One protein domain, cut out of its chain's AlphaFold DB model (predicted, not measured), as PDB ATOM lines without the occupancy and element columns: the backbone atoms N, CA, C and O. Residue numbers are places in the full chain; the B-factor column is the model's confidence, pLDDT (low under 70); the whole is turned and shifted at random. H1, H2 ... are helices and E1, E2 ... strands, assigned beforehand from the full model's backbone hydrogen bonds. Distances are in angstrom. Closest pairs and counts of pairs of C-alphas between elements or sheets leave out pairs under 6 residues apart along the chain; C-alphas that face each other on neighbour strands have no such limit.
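AT A GLANCE: This is residues 78 to 218 of the 223 residues of an uncharacterized protein of candidate division WWE3 bacterium RIFCSPLOWO2_01_FULL_53_14 (UniProt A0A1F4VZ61). A twisted antiparallel sheet of four strands is sandwiched between two helices, H1 along one face and H2 slanting over the other. The small strand pair E1 and E3 sits near one end of H1, and residues 131 to 166, with no named element, form a long loop region. The printed part has 141 residues, in order H1 E1 H2 E2 E3 E4 H3 E5 E6, with sheet order E2 E4 E5 E6; the class is mixed, with 63 residues in named elements, under half. It is compact, radius of gyration of the C-alphas 14.8 A, spanning 38 by 35 by 26 A.

IN THESE COORDINATES: H1, residues 79 to 89, begins at C-alpha (-33.260, -8.952, 3.384) and is 15.4 A long. E1 is 93 to 95, H2 105 to 119 at 21.6 A, E2 127 to 130, E3 167 to 169, E4 172 to 177 at 16.6 A, H3 181 to 184 and E5 192 to 200 at 25.3 A. E6, 211 to 218 at 23.0 A, ends at C-alpha (-33.772, -3.779, -3.057).

HOW THE PARTS SIT: H1 and H2 on opposite faces give three layers, helices on both faces of a sheet. H1 lies over E5 and E6, 9.5 A high, along the strands; C-alphas 89 and 200 are its closest to E5, 5.6 A. H2, 7.5 A high, is closest to E4 at C-alphas 113 and 173, 6.6 A. H3 only grazes the sheet. N 128 and O 176 pair E2 with E4 at 2.8 A, N 175 and O 195 E4 with E5 at 2.8 A, N 196 and O 215 the hairpin E5 and E6 at 2.8 A, N 94 and O 168 E1 with E3 at 2.9 A. In H1 and H2 every O i to N i+4 pair is within hydrogen-bond range; H3 is too short for one.

THE WHOLE: C-alphas 144 and 203 are farthest apart, 40.7 A. The printed part has no cut; the link E2 to E3 is long. Mean pLDDT of the printed part is 75.9, under 70 at 92 to 93, 95 to 104, 132 to 148 and 153 to 168.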
ATOM      1  N   THR A  78     -36.708  -6.769   6.141       84.81
ATOM      2  CA  THR A  78     -35.282  -6.781   5.831       84.81
ATOM      3  C   THR A  78     -34.931  -7.966   4.927       84.81
ATOM      4  O   THR A  78     -35.599  -9.000   4.916       84.81
ATOM      5  N   VAL A  79     -33.809  -7.860   4.212       83.06
ATOM      6  CA  VAL A  79     -33.260  -8.952   3.384       83.06
ATOM      7  C   VAL A  79     -33.060 -10.239   4.199       83.06
ATOM      8  O   VAL A  79     -33.280 -11.338   3.695       83.06
ATOM      9  N   TRP A  80     -32.676 -10.116   5.472       81.88
ATOM     10  CA  TRP A  80     -32.479 -11.265   6.354       81.88
ATOM     11  C   TRP A  80     -33.801 -11.939   6.735       81.88
ATOM     12  O   TRP A  80     -33.882 -13.163   6.740       81.88
ATOM     13  N   GLU A  81     -34.855 -11.161   6.995       85.31
ATOM     14  CA  GLU A  81     -36.201 -11.701   7.231       85.31
ATOM     15  C   GLU A  81     -36.749 -12.401   5.982       85.31
ATOM     16  O   GLU A  81     -37.335 -13.477   6.097       85.31
ATOM     17  N   ILE A  82     -36.485 -11.860   4.786       87.56
ATOM     18  CA  ILE A  82     -36.826 -12.514   3.512       87.56
ATOM     19  C   ILE A  82     -36.102 -13.861   3.387       87.56
ATOM     20  O   ILE A  82     -36.741 -14.877   3.114       87.56
ATOM     21  N   ALA A  83     -34.789 -13.898   3.624       84.50
ATOM     22  CA  ALA A  83     -34.003 -15.129   3.532       84.50
ATOM     23  C   ALA A  83     -34.440 -16.187   4.561       84.50
ATOM     24  O   ALA A  83     -34.534 -17.371   4.231       84.50
ATOM     25  N   GLN A  84     -34.757 -15.773   5.793       84.69
ATOM     26  CA  GLN A  84     -35.307 -16.668   6.813       84.69
ATOM     27  C   GLN A  84     -36.653 -17.250   6.387       84.69
ATOM     28  O   GLN A  84     -36.844 -18.461   6.481       84.69
ATOM     29  N   GLN A  85     -37.568 -16.412   5.893       87.69
ATOM     30  CA  GLN A  85     -38.877 -16.871   5.438       87.69
ATOM     31  C   GLN A  85     -38.744 -17.852   4.271       87.69
ATOM     32  O   GLN A  85     -39.375 -18.907   4.274       87.69
ATOM     33  N   MET A  86     -37.873 -17.540   3.312       86.88
ATOM     34  CA  MET A  86     -37.586 -18.416   2.184       86.88
ATOM     35  C   MET A  86     -37.068 -19.777   2.664       86.88
ATOM     36  O   MET A  86     -37.551 -20.800   2.200       86.88
ATOM     37  N   LEU A  87     -36.153 -19.835   3.637       83.50
ATOM     38  CA  LEU A  87     -35.653 -21.112   4.168       83.50
ATOM     39  C   LEU A  87     -36.693 -21.919   4.954       83.50
ATOM     40  O   LEU A  87     -36.546 -23.133   5.067       83.50
ATOM     41  N   VAL A  88     -37.721 -21.273   5.505       84.81
ATOM     42  CA  VAL A  88     -38.843 -21.966   6.158       84.81
ATOM     43  C   VAL A  88     -39.795 -22.571   5.127       84.81
ATOM     44  O   VAL A  88     -40.329 -23.655   5.343       84.81
ATOM     45  N   GLU A  89     -40.025 -21.865   4.023       85.00
ATOM     46  CA  GLU A  89     -41.000 -22.249   2.998       85.00
ATOM     47  C   GLU A  89     -40.411 -23.108   1.873       85.00
ATOM     48  O   GLU A  89     -41.153 -23.827   1.202       85.00
ATOM     49  N   CYS A  90     -39.100 -23.018   1.651       81.94
ATOM     50  CA  CYS A  90     -38.421 -23.662   0.538       81.94
ATOM     51  C   CYS A  90     -38.534 -25.181   0.638       81.94
ATOM     52  O   CYS A  90     -38.073 -25.798   1.602       81.94
ATOM     53  N   ALA A  91     -39.094 -25.789  -0.408       71.25
ATOM     54  CA  ALA A  91     -39.259 -27.238  -0.490       71.25
ATOM     55  C   ALA A  91     -37.912 -27.986  -0.413       71.25
ATOM     56  O   ALA A  91     -37.838 -29.090   0.126       71.25
ATOM     57  N   GLY A  92     -36.838 -27.354  -0.900       65.69
ATOM     58  CA  GLY A  92     -35.464 -27.860  -0.877       65.69
ATOM     59  C   GLY A  92     -34.623 -27.404   0.320       65.69
ATOM     60  O   GLY A  92     -33.398 -27.458   0.235       65.69
ATOM     61  N   ALA A  93     -35.229 -26.910   1.407       69.25
ATOM     62  CA  ALA A  93     -34.477 -26.456   2.574       69.25
ATOM     63  C   ALA A  93     -33.811 -27.634   3.309       69.25
ATOM     64  O   ALA A  93     -34.481 -28.433   3.968       69.25
ATOM     65  N   ARG A  94     -32.480 -27.745   3.239       70.25
ATOM     66  CA  ARG A  94     -31.736 -28.851   3.865       70.25
ATOM     67  C   ARG A  94     -30.359 -28.434   4.394       70.25
ATOM     68  O   ARG A  94     -29.866 -27.358   4.052       70.25
ATOM     69  N   PRO A  95     -29.736 -29.238   5.275       69.31
ATOM     70  CA  PRO A  95     -28.311 -29.099   5.561       69.31
ATOM     71  C   PRO A  95     -27.491 -29.289   4.281       69.31
ATOM     72  O   PRO A  95     -27.925 -30.003   3.376       69.31
ATOM     73  N   MET A  96     -26.305 -28.685   4.232       65.81
ATOM     74  CA  MET A  96     -25.367 -28.840   3.114       65.81
ATOM     75  C   MET A  96     -25.190 -30.315   2.695       65.81
ATOM     76  O   MET A  96     -24.955 -31.156   3.572       65.81
ATOM     77  N   PRO A  97     -25.273 -30.643   1.388       63.41
ATOM     78  CA  PRO A  97     -24.959 -31.971   0.887       63.41
ATOM     79  C   PRO A  97     -23.533 -32.370   1.239       63.41
ATOM     80  O   PRO A  97     -22.620 -31.544   1.303       63.41
ATOM     81  N   THR A  98     -23.330 -33.671   1.405       64.25
ATOM     82  CA  THR A  98     -21.973 -34.223   1.397       64.25
ATOM     83  C   THR A  98     -21.392 -34.165  -0.021       64.25
ATOM     84  O   THR A  98     -22.133 -34.130  -1.002       64.25
ATOM     85  N   GLU A  99     -20.063 -34.188  -0.158       58.66
ATOM     86  CA  GLU A  99     -19.353 -34.059  -1.448       58.66
ATOM     87  C   GLU A  99     -19.850 -35.045  -2.535       58.66
ATOM     88  O   GLU A  99     -19.776 -34.757  -3.726       58.66
ATOM     89  N   GLY A 100     -20.429 -36.189  -2.141       57.84
ATOM     90  CA  GLY A 100     -21.004 -37.183  -3.055       57.84
ATOM     91  C   GLY A 100     -22.403 -36.867  -3.609       57.84
ATOM     92  O   GLY A 100     -22.837 -37.536  -4.545       57.84
ATOM     93  N   GLU A 101     -23.115 -35.875  -3.069       61.59
ATOM     94  CA  GLU A 101     -24.519 -35.573  -3.410       61.59
ATOM     95  C   GLU A 101     -24.679 -34.397  -4.392       61.59
ATOM     96  O   GLU A 101     -25.770 -34.179  -4.911       61.59
ATOM     97  N   MET A 102     -23.598 -33.683  -4.724       61.66
ATOM     98  CA  MET A 102     -23.622 -32.444  -5.527       61.66
ATOM     99  C   MET A 102     -23.958 -32.631  -7.025       61.66
ATOM    100  O   MET A 102     -23.922 -31.674  -7.789       61.66
ATOM    101  N   SER A 103     -24.258 -33.851  -7.488       58.72
ATOM    102  CA  SER A 103     -24.474 -34.142  -8.922       58.72
ATOM    103  C   SER A 103     -25.942 -34.187  -9.368       58.72
ATOM    104  O   SER A 103     -26.200 -34.196 -10.569       58.72
ATOM    105  N   VAL A 104     -26.904 -34.189  -8.438       56.72
ATOM    106  CA  VAL A 104     -28.353 -34.245  -8.750       56.72
ATOM    107  C   VAL A 104     -28.968 -32.841  -8.919       56.72
ATOM    108  O   VAL A 104     -30.065 -32.691  -9.445       56.72
ATOM    109  N   ASP A 105     -28.215 -31.807  -8.557       71.81
ATOM    110  CA  ASP A 105     -28.669 -30.422  -8.408       71.81
ATOM    111  C   ASP A 105     -28.832 -29.671  -9.750       71.81
ATOM    112  O   ASP A 105     -29.819 -28.978  -9.989       71.81
ATOM    113  N   HIS A 106     -27.924 -29.887 -10.708       76.12
ATOM    114  CA  HIS A 106     -27.838 -29.024 -11.894       76.12
ATOM    115  C   HIS A 106     -29.077 -29.058 -12.806       76.12
ATOM    116  O   HIS A 106     -29.542 -28.017 -13.254       76.12
ATOM    117  N   THR A 107     -29.651 -30.242 -13.058       83.19
ATOM    118  CA  THR A 107     -30.831 -30.355 -13.943       83.19
ATOM    119  C   THR A 107     -32.057 -29.677 -13.334       83.19
ATOM    120  O   THR A 107     -32.871 -29.101 -14.050       83.19
ATOM    121  N   TYR A 108     -32.204 -29.758 -12.013       84.31
ATOM    122  CA  TYR A 108     -33.304 -29.120 -11.303       84.31
ATOM    123  C   TYR A 108     -33.168 -27.592 -11.343       84.31
ATOM    124  O   TYR A 108     -34.137 -26.909 -11.677       84.31
ATOM    125  N   GLN A 109     -31.957 -27.066 -11.129       84.19
ATOM    126  CA  GLN A 109     -31.679 -25.632 -11.263       84.19
ATOM    127  C   GLN A 109     -31.962 -25.107 -12.676       84.19
ATOM    128  O   GLN A 109     -32.662 -24.107 -12.818       84.19
ATOM    129  N   GLU A 110     -31.511 -25.803 -13.726       86.75
ATOM    130  CA  GLU A 110     -31.787 -25.404 -15.117       86.75
ATOM    131  C   GLU A 110     -33.294 -25.325 -15.408       86.75
ATOM    132  O   GLU A 110     -33.762 -24.412 -16.092       86.75
ATOM    133  N   GLN A 111     -34.082 -26.271 -14.887       89.94
ATOM    134  CA  GLN A 111     -35.535 -26.241 -15.055       89.94
ATOM    135  C   GLN A 111     -36.175 -25.078 -14.286       89.94
ATOM    136  O   GLN A 111     -37.145 -24.486 -14.768       89.94
ATOM    137  N   LEU A 112     -35.642 -24.739 -13.108       89.38
ATOM    138  CA  LEU A 112     -36.145 -23.643 -12.289       89.38
ATOM    139  C   LEU A 112     -35.873 -22.305 -12.978       89.38
ATOM    140  O   LEU A 112     -36.793 -21.505 -13.147       89.38
ATOM    141  N   GLU A 113     -34.646 -22.100 -13.458       90.75
ATOM    142  CA  GLU A 113     -34.268 -20.939 -14.265       90.75
ATOM    143  C   GLU A 113     -35.124 -20.826 -15.528       90.75
ATOM    144  O   GLU A 113     -35.639 -19.750 -15.835       90.75
ATOM    145  N   ALA A 114     -35.342 -21.934 -16.243       92.31
ATOM    146  CA  ALA A 114     -36.193 -21.942 -17.428       92.31
ATOM    147  C   ALA A 114     -37.635 -21.515 -17.104       92.31
ATOM    148  O   ALA A 114     -38.235 -20.761 -17.872       92.31
ATOM    149  N   ARG A 115     -38.186 -21.950 -15.961       93.19
ATOM    150  CA  ARG A 115     -39.519 -21.538 -15.494       93.19
ATOM    151  C   ARG A 115     -39.560 -20.051 -15.133       93.19
ATOM    152  O   ARG A 115     -40.522 -19.376 -15.494       93.19
ATOM    153  N   VAL A 116     -38.520 -19.529 -14.480       94.12
ATOM    154  CA  VAL A 116     -38.387 -18.090 -14.189       94.12
ATOM    155  C   VAL A 116     -38.348 -17.286 -15.487       94.12
ATOM    156  O   VAL A 116     -39.144 -16.371 -15.658       94.12
ATOM    157  N   LEU A 117     -37.499 -17.666 -16.443       93.44
ATOM    158  CA  LEU A 117     -37.368 -16.983 -17.734       93.44
ATOM    159  C   LEU A 117     -38.627 -17.078 -18.603       93.44
ATOM    160  O   LEU A 117     -38.904 -16.179 -19.393       93.44
ATOM    161  N   GLN A 118     -39.403 -18.154 -18.465       94.31
ATOM    162  CA  GLN A 118     -40.701 -18.276 -19.122       94.31
ATOM    163  C   GLN A 118     -41.713 -17.257 -18.575       94.31
ATOM    164  O   GLN A 118     -42.505 -16.718 -19.350       94.31
ATOM    165  N   ASN A 119     -41.687 -17.005 -17.265       93.31
ATOM    166  CA  ASN A 119     -42.574 -16.049 -16.603       93.31
ATOM    167  C   ASN A 119     -42.081 -14.597 -16.726       93.31
ATOM    168  O   ASN A 119     -42.908 -13.692 -16.776       93.31
ATOM    169  N   HIS A 120     -40.762 -14.400 -16.834       93.00
ATOM    170  CA  HIS A 120     -40.087 -13.102 -16.910       93.00
ATOM    171  C   HIS A 120     -39.211 -12.985 -18.166       93.00
ATOM    172  O   HIS A 120     -37.975 -13.011 -18.091       93.00
ATOM    173  N   PRO A 121     -39.826 -12.853 -19.356       92.19
ATOM    174  CA  PRO A 121     -39.092 -12.690 -20.608       92.19
ATOM    175  C   PRO A 121     -38.275 -11.385 -20.681       92.19
ATOM    176  O   PRO A 121     -37.476 -11.226 -21.602       92.19
ATOM    177  N   GLU A 122     -38.467 -10.448 -19.749       90.25
ATOM    178  CA  GLU A 122     -37.722  -9.193 -19.614       90.25
ATOM    179  C   GLU A 122     -36.350  -9.334 -18.937       90.25
ATOM    180  O   GLU A 122     -35.533  -8.410 -19.017       90.25
ATOM    181  N   PHE A 123     -36.077 -10.461 -18.274       89.88
ATOM    182  CA  PHE A 123     -34.821 -10.668 -17.548       89.88
ATOM    183  C   PHE A 123     -33.578 -10.795 -18.430       89.88
ATOM    184  O   PHE A 123     -32.561 -10.188 -18.078       89.88
ATOM    185  N   PRO A 124     -33.602 -11.502 -19.576       87.19
ATOM    186  CA  PRO A 124     -32.451 -11.555 -20.466       87.19
ATOM    187  C   PRO A 124     -31.949 -10.152 -20.849       87.19
ATOM    188  O   PRO A 124     -32.627  -9.397 -21.542       87.19
ATOM    189  N   GLY A 125     -30.734  -9.812 -20.408       77.94
ATOM    190  CA  GLY A 125     -30.050  -8.550 -20.721       77.94
ATOM    191  C   GLY A 125     -30.215  -7.426 -19.692       77.94
ATOM    192  O   GLY A 125     -29.386  -6.519 -19.696       77.94
ATOM    193  N   ASN A 126     -31.211  -7.504 -18.803       79.69
ATOM    194  CA  ASN A 126     -31.442  -6.520 -17.731       79.69
ATOM    195  C   ASN A 126     -31.159  -7.080 -16.336       79.69
ATOM    196  O   ASN A 126     -30.982  -6.316 -15.394       79.69
ATOM    197  N   PHE A 127     -31.133  -8.407 -16.197       85.12
ATOM    198  CA  PHE A 127     -30.868  -9.079 -14.936       85.12
ATOM    199  C   PHE A 127     -29.835 -10.187 -15.113       85.12
ATOM    200  O   PHE A 127     -29.789 -10.875 -16.136       85.12
ATOM    201  N   PHE A 128     -29.008 -10.362 -14.089       82.25
ATOM    202  CA  PHE A 128     -28.163 -11.530 -13.910       82.25
ATOM    203  C   PHE A 128     -28.892 -12.530 -13.015       82.25
ATOM    204  O   PHE A 128     -29.318 -12.170 -11.919       82.25
ATOM    205  N   LEU A 129     -29.049 -13.768 -13.485       83.31
ATOM    206  CA  LEU A 129     -29.642 -14.845 -12.696       83.31
ATOM    207  C   LEU A 129     -28.546 -15.592 -11.938       83.31
ATOM    208  O   LEU A 129     -27.521 -15.957 -12.511       83.31
ATOM    209  N   GLN A 130     -28.781 -15.805 -10.650       80.50
ATOM    210  CA  GLN A 130     -27.867 -16.456  -9.729       80.50
ATOM    211  C   GLN A 130     -28.592 -17.570  -8.969       80.50
ATOM    212  O   GLN A 130     -29.524 -17.308  -8.208       80.50
ATOM    213  N   THR A 131     -28.103 -18.799  -9.113       72.25
ATOM    214  CA  THR A 131     -28.494 -19.981  -8.331       72.25
ATOM    215  C   THR A 131     -27.320 -20.387  -7.442       72.25
ATOM    216  O   THR A 131     -26.550 -21.294  -7.735       72.25
ATOM    217  N   ASN A 132     -27.094 -19.625  -6.375       65.25
ATOM    218  CA  ASN A 132     -25.975 -19.884  -5.466       65.25
ATOM    219  C   ASN A 132     -26.454 -20.526  -4.164       65.25
ATOM    220  O   ASN A 132     -27.612 -20.879  -3.992       65.25
ATOM    221  N   LEU A 133     -25.521 -20.709  -3.240       60.97
ATOM    222  CA  LEU A 133     -25.818 -21.125  -1.886       60.97
ATOM    223  C   LEU A 133     -26.341 -19.936  -1.075       60.97
ATOM    224  O   LEU A 133     -25.699 -18.887  -1.051       60.97
ATOM    225  N   ILE A 134     -27.435 -20.120  -0.337       62.62
ATOM    226  CA  ILE A 134     -27.762 -19.212   0.770       62.62
ATOM    227  C   ILE A 134     -27.015 -19.689   1.999       62.62
ATOM    228  O   ILE A 134     -27.067 -20.862   2.354       62.62
ATOM    229  N   VAL A 135     -26.318 -18.767   2.652       56.12
ATOM    230  CA  VAL A 135     -25.617 -19.040   3.903       56.12
ATOM    231  C   VAL A 135     -26.227 -18.158   4.978       56.12
ATOM    232  O   VAL A 135     -25.873 -16.993   5.125       56.12
ATOM    233  N   LEU A 136     -27.130 -18.727   5.779       55.53
ATOM    234  CA  LEU A 136     -27.449 -18.139   7.079       55.53
ATOM    235  C   LEU A 136     -26.373 -18.555   8.086       55.53
ATOM    236  O   LEU A 136     -26.576 -19.454   8.898       55.53
ATOM    237  N   ALA A 137     -25.207 -17.921   8.021       47.31
ATOM    238  CA  ALA A 137     -24.267 -17.962   9.131       47.31
ATOM    239  C   ALA A 137     -24.628 -16.817  10.078       47.31
ATOM    240  O   ALA A 137     -24.673 -15.664   9.658       47.31
ATOM    241  N   ASN A 138     -24.847 -17.116  11.359       44.59
ATOM    242  CA  ASN A 138     -25.035 -16.069  12.367       44.59
ATOM    243  C   ASN A 138     -23.827 -15.110  12.453       44.59
ATOM    244  O   ASN A 138     -23.969 -14.031  13.017       44.59
ATOM    245  N   GLU A 139     -22.650 -15.480  11.921       44.09
ATOM    246  CA  GLU A 139     -21.389 -14.770  12.181       44.09
ATOM    247  C   GLU A 139     -20.364 -14.820  11.028       44.09
ATOM    248  O   GLU A 139     -19.154 -14.810  11.257       44.09
ATOM    249  N   GLY A 140     -20.797 -14.857   9.767       48.19
ATOM    250  CA  GLY A 140     -19.869 -14.528   8.680       48.19
ATOM    251  C   GLY A 140     -19.671 -13.017   8.665       48.19
ATOM    252  O   GLY A 140     -20.598 -12.312   8.312       48.19
ATOM    253  N   LEU A 141     -18.526 -12.477   9.076       42.97
ATOM    254  CA  LEU A 141     -18.199 -11.077   8.785       42.97
ATOM    255  C   LEU A 141     -17.562 -11.031   7.393       42.97
ATOM    256  O   LEU A 141     -16.644 -11.800   7.111       42.97
ATOM    257  N   THR A 142     -18.009 -10.115   6.532       52.41
ATOM    258  CA  THR A 142     -17.200  -9.685   5.378       52.41
ATOM    259  C   THR A 142     -15.826  -9.207   5.874       52.41
ATOM    260  O   THR A 142     -15.697  -8.829   7.046       52.41
ATOM    261  N   PRO A 143     -14.792  -9.131   5.015       46.31
ATOM    262  CA  PRO A 143     -13.511  -8.508   5.372       46.31
ATOM    263  C   PRO A 143     -13.651  -7.108   6.000       46.31
ATOM    264  O   PRO A 143     -12.775  -6.669   6.743       46.31
ATOM    265  N   ASN A 144     -14.779  -6.436   5.743       50.47
ATOM    266  CA  ASN A 144     -15.115  -5.100   6.221       50.47
ATOM    267  C   ASN A 144     -15.919  -5.083   7.539       50.47
ATOM    268  O   ASN A 144     -16.292  -4.010   8.010       50.47
ATOM    269  N   GLY A 145     -16.197  -6.236   8.155       54.81
ATOM    270  CA  GLY A 145     -16.916  -6.315   9.432       54.81
ATOM    271  C   GLY A 145     -18.433  -6.112   9.339       54.81
ATOM    272  O   GLY A 145     -19.088  -6.022  10.376       54.81
ATOM    273  N   ALA A 146     -19.005  -6.049   8.134       55.25
ATOM    274  CA  ALA A 146     -20.452  -6.104   7.927       55.25
ATOM    275  C   ALA A 146     -20.897  -7.563   7.728       55.25
ATOM    276  O   ALA A 146     -20.169  -8.313   7.068       55.25
ATOM    277  N   PRO A 147     -22.062  -7.987   8.251       58.09
ATOM    278  CA  PRO A 147     -22.632  -9.268   7.857       58.09
ATOM    279  C   PRO A 147     -22.915  -9.216   6.344       58.09
ATOM    280  O   PRO A 147     -23.547  -8.257   5.892       58.09
ATOM    281  N   PRO A 148     -22.416 -10.174   5.541       66.94
ATOM    282  CA  PRO A 148     -22.688 -10.216   4.117       66.94
ATOM    283  C   PRO A 148     -24.191 -10.371   3.902       66.94
ATOM    284  O   PRO A 148     -24.919 -10.870   4.768       66.94
ATOM    285  N   SER A 149     -24.657  -9.973   2.719       76.44
ATOM    286  CA  SER A 149     -25.999 -10.357   2.289       76.44
ATOM    287  C   SER A 149     -26.160 -11.884   2.423       76.44
ATOM    288  O   SER A 149     -25.240 -12.613   2.050       76.44
ATOM    289  N   PRO A 150     -27.314 -12.405   2.888       77.19
ATOM    290  CA  PRO A 150     -27.563 -13.852   2.921       77.19
ATOM    291  C   PRO A 150     -27.507 -14.500   1.527       77.19
ATOM    292  O   PRO A 150     -27.418 -15.721   1.423       77.19
ATOM    293  N   PHE A 151     -27.562 -13.682   0.472       79.88
ATOM    294  CA  PHE A 151     -27.468 -14.083  -0.928       79.88
ATOM    295  C   PHE A 151     -26.107 -13.763  -1.569       79.88
ATOM    296  O   PHE A 151     -25.915 -13.998  -2.765       79.88
ATOM    297  N   ALA A 152     -25.180 -13.179  -0.804       71.31
ATOM    298  CA  ALA A 152     -23.842 -12.886  -1.283       71.31
ATOM    299  C   ALA A 152     -23.106 -14.176  -1.627       71.31
ATOM    300  O   ALA A 152     -23.211 -15.188  -0.933       71.31
ATOM    301  N   TYR A 153     -22.301 -14.110  -2.678       64.31
ATOM    302  CA  TYR A 153     -21.344 -15.162  -2.949       64.31
ATOM    303  C   TYR A 153     -20.245 -15.121  -1.878       64.31
ATOM    304  O   TYR A 153     -19.525 -14.131  -1.754       64.31
ATOM    305  N   ILE A 154     -20.136 -16.187  -1.086       56.44
ATOM    306  CA  ILE A 154     -19.070 -16.345  -0.096       56.44
ATOM    307  C   ILE A 154     -18.025 -17.286  -0.694       56.44
ATOM    308  O   ILE A 154     -18.253 -18.492  -0.787       56.44
ATOM    309  N   ASP A 155     -16.864 -16.743  -1.066       56.31
ATOM    310  CA  ASP A 155     -15.674 -17.554  -1.331       56.31
ATOM    311  C   ASP A 155     -15.212 -18.159   0.004       56.31
ATOM    312  O   ASP A 155     -14.497 -17.527   0.784       56.31
ATOM    313  N   LEU A 156     -15.652 -19.384   0.300       56.38
ATOM    314  CA  LEU A 156     -15.114 -20.150   1.420       56.38
ATOM    315  C   LEU A 156     -13.695 -20.607   1.041       56.38
ATOM    316  O   LEU A 156     -13.543 -21.328   0.052       56.38
ATOM    317  N   PRO A 157     -12.647 -20.224   1.798       55.84
ATOM    318  CA  PRO A 157     -11.297 -20.715   1.545       55.84
ATOM    319  C   PRO A 157     -11.278 -22.245   1.510       55.84
ATOM    320  O   PRO A 157     -11.923 -22.883   2.349       55.84
ATOM    321  N   GLU A 158     -10.519 -22.837   0.583       52.09
ATOM    322  CA  GLU A 158     -10.337 -24.293   0.530       52.09
ATOM    323  C   GLU A 158      -9.942 -24.838   1.913       52.09
ATOM    324  O   GLU A 158      -9.009 -24.353   2.555       52.09
ATOM    325  N   GLY A 159     -10.676 -25.848   2.390       50.06
ATOM    326  CA  GLY A 159     -10.456 -26.448   3.709       50.06
ATOM    327  C   GLY A 159     -11.148 -25.738   4.877       50.06
ATOM    328  O   GLY A 159     -11.005 -26.187   6.016       50.06
ATOM    329  N   THR A 160     -11.926 -24.679   4.630       58.28
ATOM    330  CA  THR A 160     -12.837 -24.129   5.641       58.28
ATOM    331  C   THR A 160     -13.891 -25.179   5.953       58.28
ATOM    332  O   THR A 160     -14.658 -25.585   5.079       58.28
ATOM    333  N   ALA A 161     -13.904 -25.655   7.200       54.00
ATOM    334  CA  ALA A 161     -14.933 -26.572   7.657       54.00
ATOM    335  C   ALA A 161     -16.296 -25.912   7.437       54.00
ATOM    336  O   ALA A 161     -16.515 -24.781   7.879       54.00
ATOM    337  N   LEU A 162     -17.188 -26.613   6.737       58.56
ATOM    338  CA  LEU A 162     -18.557 -26.162   6.557       58.56
ATOM    339  C   LEU A 162     -19.147 -25.881   7.942       58.56
ATOM    340  O   LEU A 162     -19.132 -26.752   8.813       58.56
ATOM    341  N   ILE A 163     -19.617 -24.652   8.150       59.94
ATOM    342  CA  ILE A 163     -20.269 -24.260   9.394       59.94
ATOM    343  C   ILE A 163     -21.531 -25.137   9.528       59.94
ATOM    344  O   ILE A 163     -22.360 -25.147   8.614       59.94
ATOM    345  N   PRO A 164     -21.680 -25.919  10.609       54.38
ATOM    346  CA  PRO A 164     -22.752 -26.906  10.736       54.38
ATOM    347  C   PRO A 164     -24.157 -26.284  10.763       54.38
ATOM    348  O   PRO A 164     -25.135 -26.986  10.512       54.38
ATOM    349  N   GLU A 165     -24.275 -24.979  11.026       61.00
ATOM    350  CA  GLU A 165     -25.539 -24.246  10.940       61.00
ATOM    351  C   GLU A 165     -25.942 -23.820   9.514       61.00
ATOM    352  O   GLU A 165     -27.033 -23.273   9.343       61.00
ATOM    353  N   MET A 166     -25.126 -24.072   8.481       64.44
ATOM    354  CA  MET A 166     -25.479 -23.681   7.112       64.44
ATOM    355  C   MET A 166     -26.679 -24.474   6.598       64.44
ATOM    356  O   MET A 166     -26.660 -25.706   6.507       64.44
ATOM    357  N   ARG A 167     -27.724 -23.735   6.224       66.00
ATOM    358  CA  ARG A 167     -28.895 -24.260   5.526       66.00
ATOM    359  C   ARG A 167     -28.907 -23.759   4.106       66.00
ATOM    360  O   ARG A 167     -28.690 -22.577   3.883       66.00
ATOM    361  N   ILE A 168     -29.243 -24.655   3.197       69.38
ATOM    362  CA  ILE A 168     -29.334 -24.372   1.777       69.38
ATOM    363  C   ILE A 168     -30.790 -24.477   1.355       69.38
ATOM    364  O   ILE A 168     -31.528 -25.296   1.901       69.38
ATOM    365  N   CYS A 169     -31.190 -23.656   0.392       76.44
ATOM    366  CA  CYS A 169     -32.385 -23.878  -0.406       76.44
ATOM    367  C   CYS A 169     -31.887 -24.156  -1.821       76.44
ATOM    368  O   CYS A 169     -31.216 -23.309  -2.392       76.44
ATOM    369  N   GLU A 170     -32.154 -25.336  -2.366       72.69
ATOM    370  CA  GLU A 170     -31.721 -25.673  -3.737       72.69
ATOM    371  C   GLU A 170     -32.711 -25.188  -4.795       72.69
ATOM    372  O   GLU A 170     -32.397 -25.116  -5.977       72.69
ATOM    373  N   GLY A 171     -33.924 -24.838  -4.368       74.38
ATOM    374  CA  GLY A 171     -35.013 -24.421  -5.236       74.38
ATOM    375  C   GLY A 171     -35.179 -22.917  -5.316       74.38
ATOM    376  O   GLY A 171     -36.324 -22.482  -5.244       74.38
ATOM    377  N   TYR A 172     -34.101 -22.129  -5.421       86.81
ATOM    378  CA  TYR A 172     -34.218 -20.681  -5.624       86.81
ATOM    379  C   TYR A 172     -33.388 -20.145  -6.799       86.81
ATOM    380  O   TYR A 172     -32.347 -20.689  -7.148       86.81
ATOM    381  N   VAL A 173     -33.853 -19.034  -7.373       89.44
ATOM    382  CA  VAL A 173     -33.147 -18.198  -8.354       89.44
ATOM    383  C   VAL A 173     -33.206 -16.759  -7.859       89.44
ATOM    384  O   VAL A 173     -34.282 -16.244  -7.564       89.44
ATOM    385  N   LEU A 174     -32.062 -16.089  -7.781       90.00
ATOM    386  CA  LEU A 174     -31.985 -14.656  -7.516       90.00
ATOM    387  C   LEU A 174     -31.674 -13.917  -8.817       90.00
ATOM    388  O   LEU A 174     -30.620 -14.126  -9.408       90.00
ATOM    389  N   ALA A 175     -32.570 -13.039  -9.252       91.00
ATOM    390  CA  ALA A 175     -32.325 -12.111 -10.345       91.00
ATOM    391  C   ALA A 175     -31.846 -10.769  -9.777       91.00
ATOM    392  O   ALA A 175     -32.563 -10.129  -9.008       91.00
ATOM    393  N   LEU A 176     -30.642 -10.351 -10.159       88.25
ATOM    394  CA  LEU A 176     -30.017  -9.090  -9.756       88.25
ATOM    395  C   LEU A 176     -29.977  -8.118 -10.928       88.25
ATOM    396  O   LEU A 176     -29.651  -8.521 -12.044       88.25
ATOM    397  N   GLU A 177     -30.276  -6.847 -10.678       84.00
ATOM    398  CA  GLU A 177     -30.200  -5.796 -11.692       84.00
ATOM    399  C   GLU A 177     -28.821  -5.762 -12.382       84.00
ATOM    400  O   GLU A 177     -27.765  -5.795 -11.738       84.00
ATOM    401  N   TYR A 178     -28.836  -5.697 -13.715       78.25
ATOM    402  CA  TYR A 178     -27.659  -5.675 -14.573       78.25
ATOM    403  C   TYR A 178     -27.709  -4.509 -15.580       78.25
ATOM    404  O   TYR A 178     -28.755  -4.259 -16.177       78.25
ATOM    405  N   PRO A 179     -26.565  -3.855 -15.872       72.50
ATOM    406  CA  PRO A 179     -25.263  -4.018 -15.226       72.50
ATOM    407  C   PRO A 179     -25.158  -3.204 -13.930       72.50
ATOM    408  O   PRO A 179     -25.243  -1.979 -13.960       72.50
ATOM    409  N   ASN A 180     -24.874  -3.869 -12.808       78.06
ATOM    410  CA  ASN A 180     -24.489  -3.215 -11.558       78.06
ATOM    411  C   ASN A 180     -23.121  -3.740 -11.104       78.06
ATOM    412  O   ASN A 180     -22.999  -4.907 -10.747       78.06
ATOM    413  N   ALA A 181     -22.088  -2.894 -11.171       78.06
ATOM    414  CA  ALA A 181     -20.705  -3.287 -10.889       78.06
ATOM    415  C   ALA A 181     -20.488  -3.750  -9.438       78.06
ATOM    416  O   ALA A 181     -19.621  -4.591  -9.217       78.06
ATOM    417  N   GLU A 182     -21.296  -3.252  -8.497       79.19
ATOM    418  CA  GLU A 182     -21.235  -3.630  -7.081       79.19
ATOM    419  C   GLU A 182     -21.538  -5.122  -6.892       79.19
ATOM    420  O   GLU A 182     -20.849  -5.819  -6.167       79.19
ATOM    421  N   ASN A 183     -22.502  -5.668  -7.644       77.50
ATOM    422  CA  ASN A 183     -22.931  -7.064  -7.502       77.50
ATOM    423  C   ASN A 183     -21.857  -8.097  -7.914       77.50
ATOM    424  O   ASN A 183     -22.066  -9.297  -7.738       77.50
ATOM    425  N   PHE A 184     -20.730  -7.667  -8.496       75.19
ATOM    426  CA  PHE A 184     -19.731  -8.553  -9.111       75.19
ATOM    427  C   PHE A 184     -18.286  -8.304  -8.652       75.19
ATOM    428  O   PHE A 184     -17.360  -8.882  -9.232       75.19
ATOM    429  N   ASP A 185     -18.062  -7.474  -7.634       75.88
ATOM    430  CA  ASP A 185     -16.716  -7.164  -7.130       75.88
ATOM    431  C   ASP A 185     -16.196  -8.162  -6.069       75.88
ATOM    432  O   ASP A 185     -15.006  -8.156  -5.740       75.88
ATOM    433  N   ARG A 186     -17.067  -9.089  -5.635       72.00
ATOM    434  CA  ARG A 186     -16.817 -10.166  -4.659       72.00
ATOM    435  C   ARG A 186     -16.597  -9.693  -3.222       72.00
ATOM    436  O   ARG A 186     -16.047 -10.450  -2.421       72.00
ATOM    437  N   ASP A 187     -17.019  -8.487  -2.868       71.94
ATOM    438  CA  ASP A 187     -16.940  -8.015  -1.484       71.94
ATOM    439  C   ASP A 187     -18.105  -8.528  -0.599       71.94
ATOM    440  O   ASP A 187     -18.054  -8.445   0.632       71.94
ATOM    441  N   GLY A 188     -19.117  -9.134  -1.230       71.25
ATOM    442  CA  GLY A 188     -20.309  -9.689  -0.592       71.25
ATOM    443  C   GLY A 188     -21.428  -8.667  -0.356       71.25
ATOM    444  O   GLY A 188     -22.419  -8.974   0.319       71.25
ATOM    445  N   VAL A 189     -21.280  -7.466  -0.903       77.12
ATOM    446  CA  VAL A 189     -22.289  -6.417  -0.965       77.12
ATOM    447  C   VAL A 189     -23.073  -6.578  -2.262       77.12
ATOM    448  O   VAL A 189     -22.549  -6.926  -3.314       77.12
ATOM    449  N   LEU A 190     -24.384  -6.381  -2.162       81.38
ATOM    450  CA  LEU A 190     -25.279  -6.342  -3.311       81.38
ATOM    451  C   LEU A 190     -25.946  -4.967  -3.348       81.38
ATOM    452  O   LEU A 190     -26.100  -4.317  -2.309       81.38
ATOM    453  N   ALA A 191     -26.357  -4.530  -4.532       85.50
ATOM    454  CA  ALA A 191     -27.018  -3.257  -4.767       85.50
ATOM    455  C   ALA A 191     -28.079  -3.356  -5.874       85.50
ATOM    456  O   ALA A 191     -27.975  -4.161  -6.804       85.50
ATOM    457  N   GLY A 192     -29.068  -2.465  -5.800       88.00
ATOM    458  CA  GLY A 192     -30.101  -2.302  -6.826       88.00
ATOM    459  C   GLY A 192     -31.335  -3.167  -6.598       88.00
ATOM    460  O   GLY A 192     -31.560  -3.679  -5.495       88.00
ATOM    461  N   GLU A 193     -32.168  -3.280  -7.630       90.31
ATOM    462  CA  GLU A 193     -33.368  -4.114  -7.581       90.31
ATOM    463  C   GLU A 193     -33.031  -5.607  -7.672       90.31
ATOM    464  O   GLU A 193     -32.151  -6.033  -8.425       90.31
ATOM    465  N   ALA A 194     -33.771  -6.411  -6.913       90.75
ATOM    466  CA  ALA A 194     -33.633  -7.854  -6.901       90.75
ATOM    467  C   ALA A 194     -34.991  -8.558  -6.866       90.75
ATOM    468  O   ALA A 194     -35.950  -8.096  -6.238       90.75
ATOM    469  N   TYR A 195     -35.035  -9.716  -7.517       93.06
ATOM    470  CA  TYR A 195     -36.167 -10.633  -7.501       93.06
ATOM    471  C   TYR A 195     -35.669 -11.991  -7.022       93.06
ATOM    472  O   TYR A 195     -34.747 -12.562  -7.598       93.06
ATOM    473  N   LEU A 196     -36.262 -12.508  -5.954       91.88
ATOM    474  CA  LEU A 196     -36.009 -13.851  -5.454       91.88
ATOM    475  C   LEU A 196     -37.179 -14.745  -5.840       91.88
ATOM    476  O   LEU A 196     -38.319 -14.496  -5.450       91.88
ATOM    477  N   PHE A 197     -36.867 -15.808  -6.560       92.94
ATOM    478  CA  PHE A 197     -37.796 -16.859  -6.927       92.94
ATOM    479  C   PHE A 197     -37.461 -18.102  -6.142       92.94
ATOM    480  O   PHE A 197     -36.290 -18.460  -6.080       92.94
ATOM    481  N   TYR A 198     -38.451 -18.776  -5.570       90.88
ATOM    482  CA  TYR A 198     -38.216 -20.065  -4.933       90.88
ATOM    483  C   TYR A 198     -39.444 -20.961  -4.932       90.88
ATOM    484  O   TYR A 198     -40.582 -20.494  -4.959       90.88
ATOM    485  N   GLU A 199     -39.204 -22.267  -4.912       90.06
ATOM    486  CA  GLU A 199     -40.262 -23.267  -4.887       90.06
ATOM    487  C   GLU A 199     -40.797 -23.510  -3.470       90.06
ATOM    488  O   GLU A 199     -40.051 -23.823  -2.536       90.06
ATOM    489  N   VAL A 200     -42.120 -23.429  -3.331       90.62
ATOM    490  CA  VAL A 200     -42.864 -23.687  -2.097       90.62
ATOM    491  C   VAL A 200     -43.769 -24.901  -2.283       90.62
ATOM    492  O   VAL A 200     -44.440 -25.053  -3.303       90.62
ATOM    493  N   GLY A 201     -43.814 -25.765  -1.267       87.88
ATOM    494  CA  GLY A 201     -44.764 -26.880  -1.213       87.88
ATOM    495  C   GLY A 201     -44.476 -28.044  -2.167       87.88
ATOM    496  O   GLY A 201     -45.368 -28.864  -2.380       87.88
ATOM    497  N   GLY A 202     -43.262 -28.132  -2.718       86.38
ATOM    498  CA  GLY A 202     -42.828 -29.281  -3.512       86.38
ATOM    499  C   GLY A 202     -42.872 -30.588  -2.713       86.38
ATOM    500  O   GLY A 202     -42.643 -30.603  -1.499       86.38
ATOM    501  N   THR A 203     -43.210 -31.692  -3.377       85.25
ATOM    502  CA  THR A 203     -43.430 -32.994  -2.722       85.25
ATOM    503  C   THR A 203     -42.246 -33.941  -2.851       85.25
ATOM    504  O   THR A 203     -42.146 -34.912  -2.094       85.25
ATOM    505  N   GLN A 204     -41.340 -33.666  -3.793       79.94
ATOM    506  CA  GLN A 204     -40.170 -34.489  -4.076       79.94
ATOM    507  C   GLN A 204     -38.910 -33.624  -4.213       79.94
ATOM    508  O   GLN A 204     -38.951 -32.587  -4.869       79.94
ATOM    509  N   PRO A 205     -37.766 -34.053  -3.650       76.12
ATOM    510  CA  PRO A 205     -36.495 -33.383  -3.893       76.12
ATOM    511  C   PRO A 205     -36.150 -33.375  -5.386       76.12
ATOM    512  O   PRO A 205     -36.287 -34.401  -6.053       76.12
ATOM    513  N   TYR A 206     -35.647 -32.242  -5.879       78.06
ATOM    514  CA  TYR A 206     -35.185 -32.060  -7.263       78.06
ATOM    515  C   TYR A 206     -36.253 -32.281  -8.344       78.06
ATOM    516  O   TYR A 206     -35.934 -32.571  -9.499       78.06
ATOM    517  N   VAL A 207     -37.528 -32.141  -7.987       85.44
ATOM    518  CA  VAL A 207     -38.648 -32.167  -8.926       85.44
ATOM    519  C   VAL A 207     -39.425 -30.874  -8.750       85.44
ATOM    520  O   VAL A 207     -39.867 -30.579  -7.649       85.44
ATOM    521  N   LEU A 208     -39.605 -30.121  -9.837       86.81
ATOM    522  CA  LEU A 208     -40.381 -28.880  -9.816       86.81
ATOM    523  C   LEU A 208     -41.886 -29.165  -9.849       86.81
ATOM    524  O   LEU A 208     -42.528 -29.049 -10.898       86.81
ATOM    525  N   ASP A 209     -42.443 -29.584  -8.721       90.25
ATOM    526  CA  ASP A 209     -43.866 -29.890  -8.549       90.25
ATOM    527  C   ASP A 209     -44.609 -28.928  -7.606       90.25
ATOM    528  O   ASP A 209     -45.820 -29.061  -7.415       90.25
ATOM    529  N   GLY A 210     -43.910 -27.933  -7.068       89.88
ATOM    530  CA  GLY A 210     -44.426 -26.883  -6.207       89.88
ATOM    531  C   GLY A 210     -44.793 -25.579  -6.925       89.88
ATOM    532  O   GLY A 210     -44.728 -25.412  -8.158       89.88
ATOM    533  N   GLU A 211     -45.208 -24.615  -6.105       92.50
ATOM    534  CA  GLU A 211     -45.518 -23.251  -6.521       92.50
ATOM    535  C   GLU A 211     -44.237 -22.415  -6.571       92.50
ATOM    536  O   GLU A 211     -43.459 -22.405  -5.620       92.50
ATOM    537  N   LEU A 212     -44.030 -21.689  -7.672       92.62
ATOM    538  CA  LEU A 212     -42.934 -20.732  -7.779       92.62
ATOM    539  C   LEU A 212     -43.374 -19.410  -7.146       92.62
ATOM    540  O   LEU A 212     -44.199 -18.699  -7.718       92.62
ATOM    541  N   LYS A 213     -42.824 -19.092  -5.976       93.44
ATOM    542  CA  LYS A 213     -43.047 -17.823  -5.285       93.44
ATOM    543  C   LYS A 213     -42.039 -16.783  -5.758       93.44
ATOM    544  O   LYS A 213     -40.875 -17.107  -5.964       93.44
ATOM    545  N   GLU A 214     -42.490 -15.540  -5.890       94.38
ATOM    546  CA  GLU A 214     -41.679 -14.377  -6.261       94.38
ATOM    547  C   GLU A 214     -41.677 -13.357  -5.116       94.38
ATOM    548  O   GLU A 214     -42.723 -13.043  -4.540       94.38
ATOM    549  N   VAL A 215     -40.499 -12.826  -4.794       92.81
ATOM    550  CA  VAL A 215     -40.311 -11.745  -3.823       92.81
ATOM    551  C   VAL A 215     -39.419 -10.674  -4.436       92.81
ATOM    552  O   VAL A 215     -38.266 -10.938  -4.765       92.81
ATOM    553  N   ARG A 216     -39.932  -9.446  -4.539       91.94
ATOM    554  CA  ARG A 216     -39.172  -8.278  -5.005       91.94
ATOM    555  C   ARG A 216     -38.669  -7.451  -3.827       91.94
ATOM    556  O   ARG A 216     -39.426  -7.181  -2.896       91.94
ATOM    557  N   PHE A 217     -37.413  -7.025  -3.886       89.81
ATOM    558  CA  PHE A 217     -36.783  -6.178  -2.871       89.81
ATOM    559  C   PHE A 217     -35.584  -5.416  -3.458       89.81
ATOM    560  O   PHE A 217     -35.253  -5.571  -4.632       89.81
ATOM    561  N   THR A 218     -34.954  -4.555  -2.658       87.88
ATOM    562  CA  THR A 218     -33.772  -3.779  -3.057       87.88
ATOM    563  C   THR A 218     -32.612  -4.011  -2.103       87.88
ATOM    564  O   THR A 218     -32.818  -4.252  -0.910       87.88
TER     565      THR A 218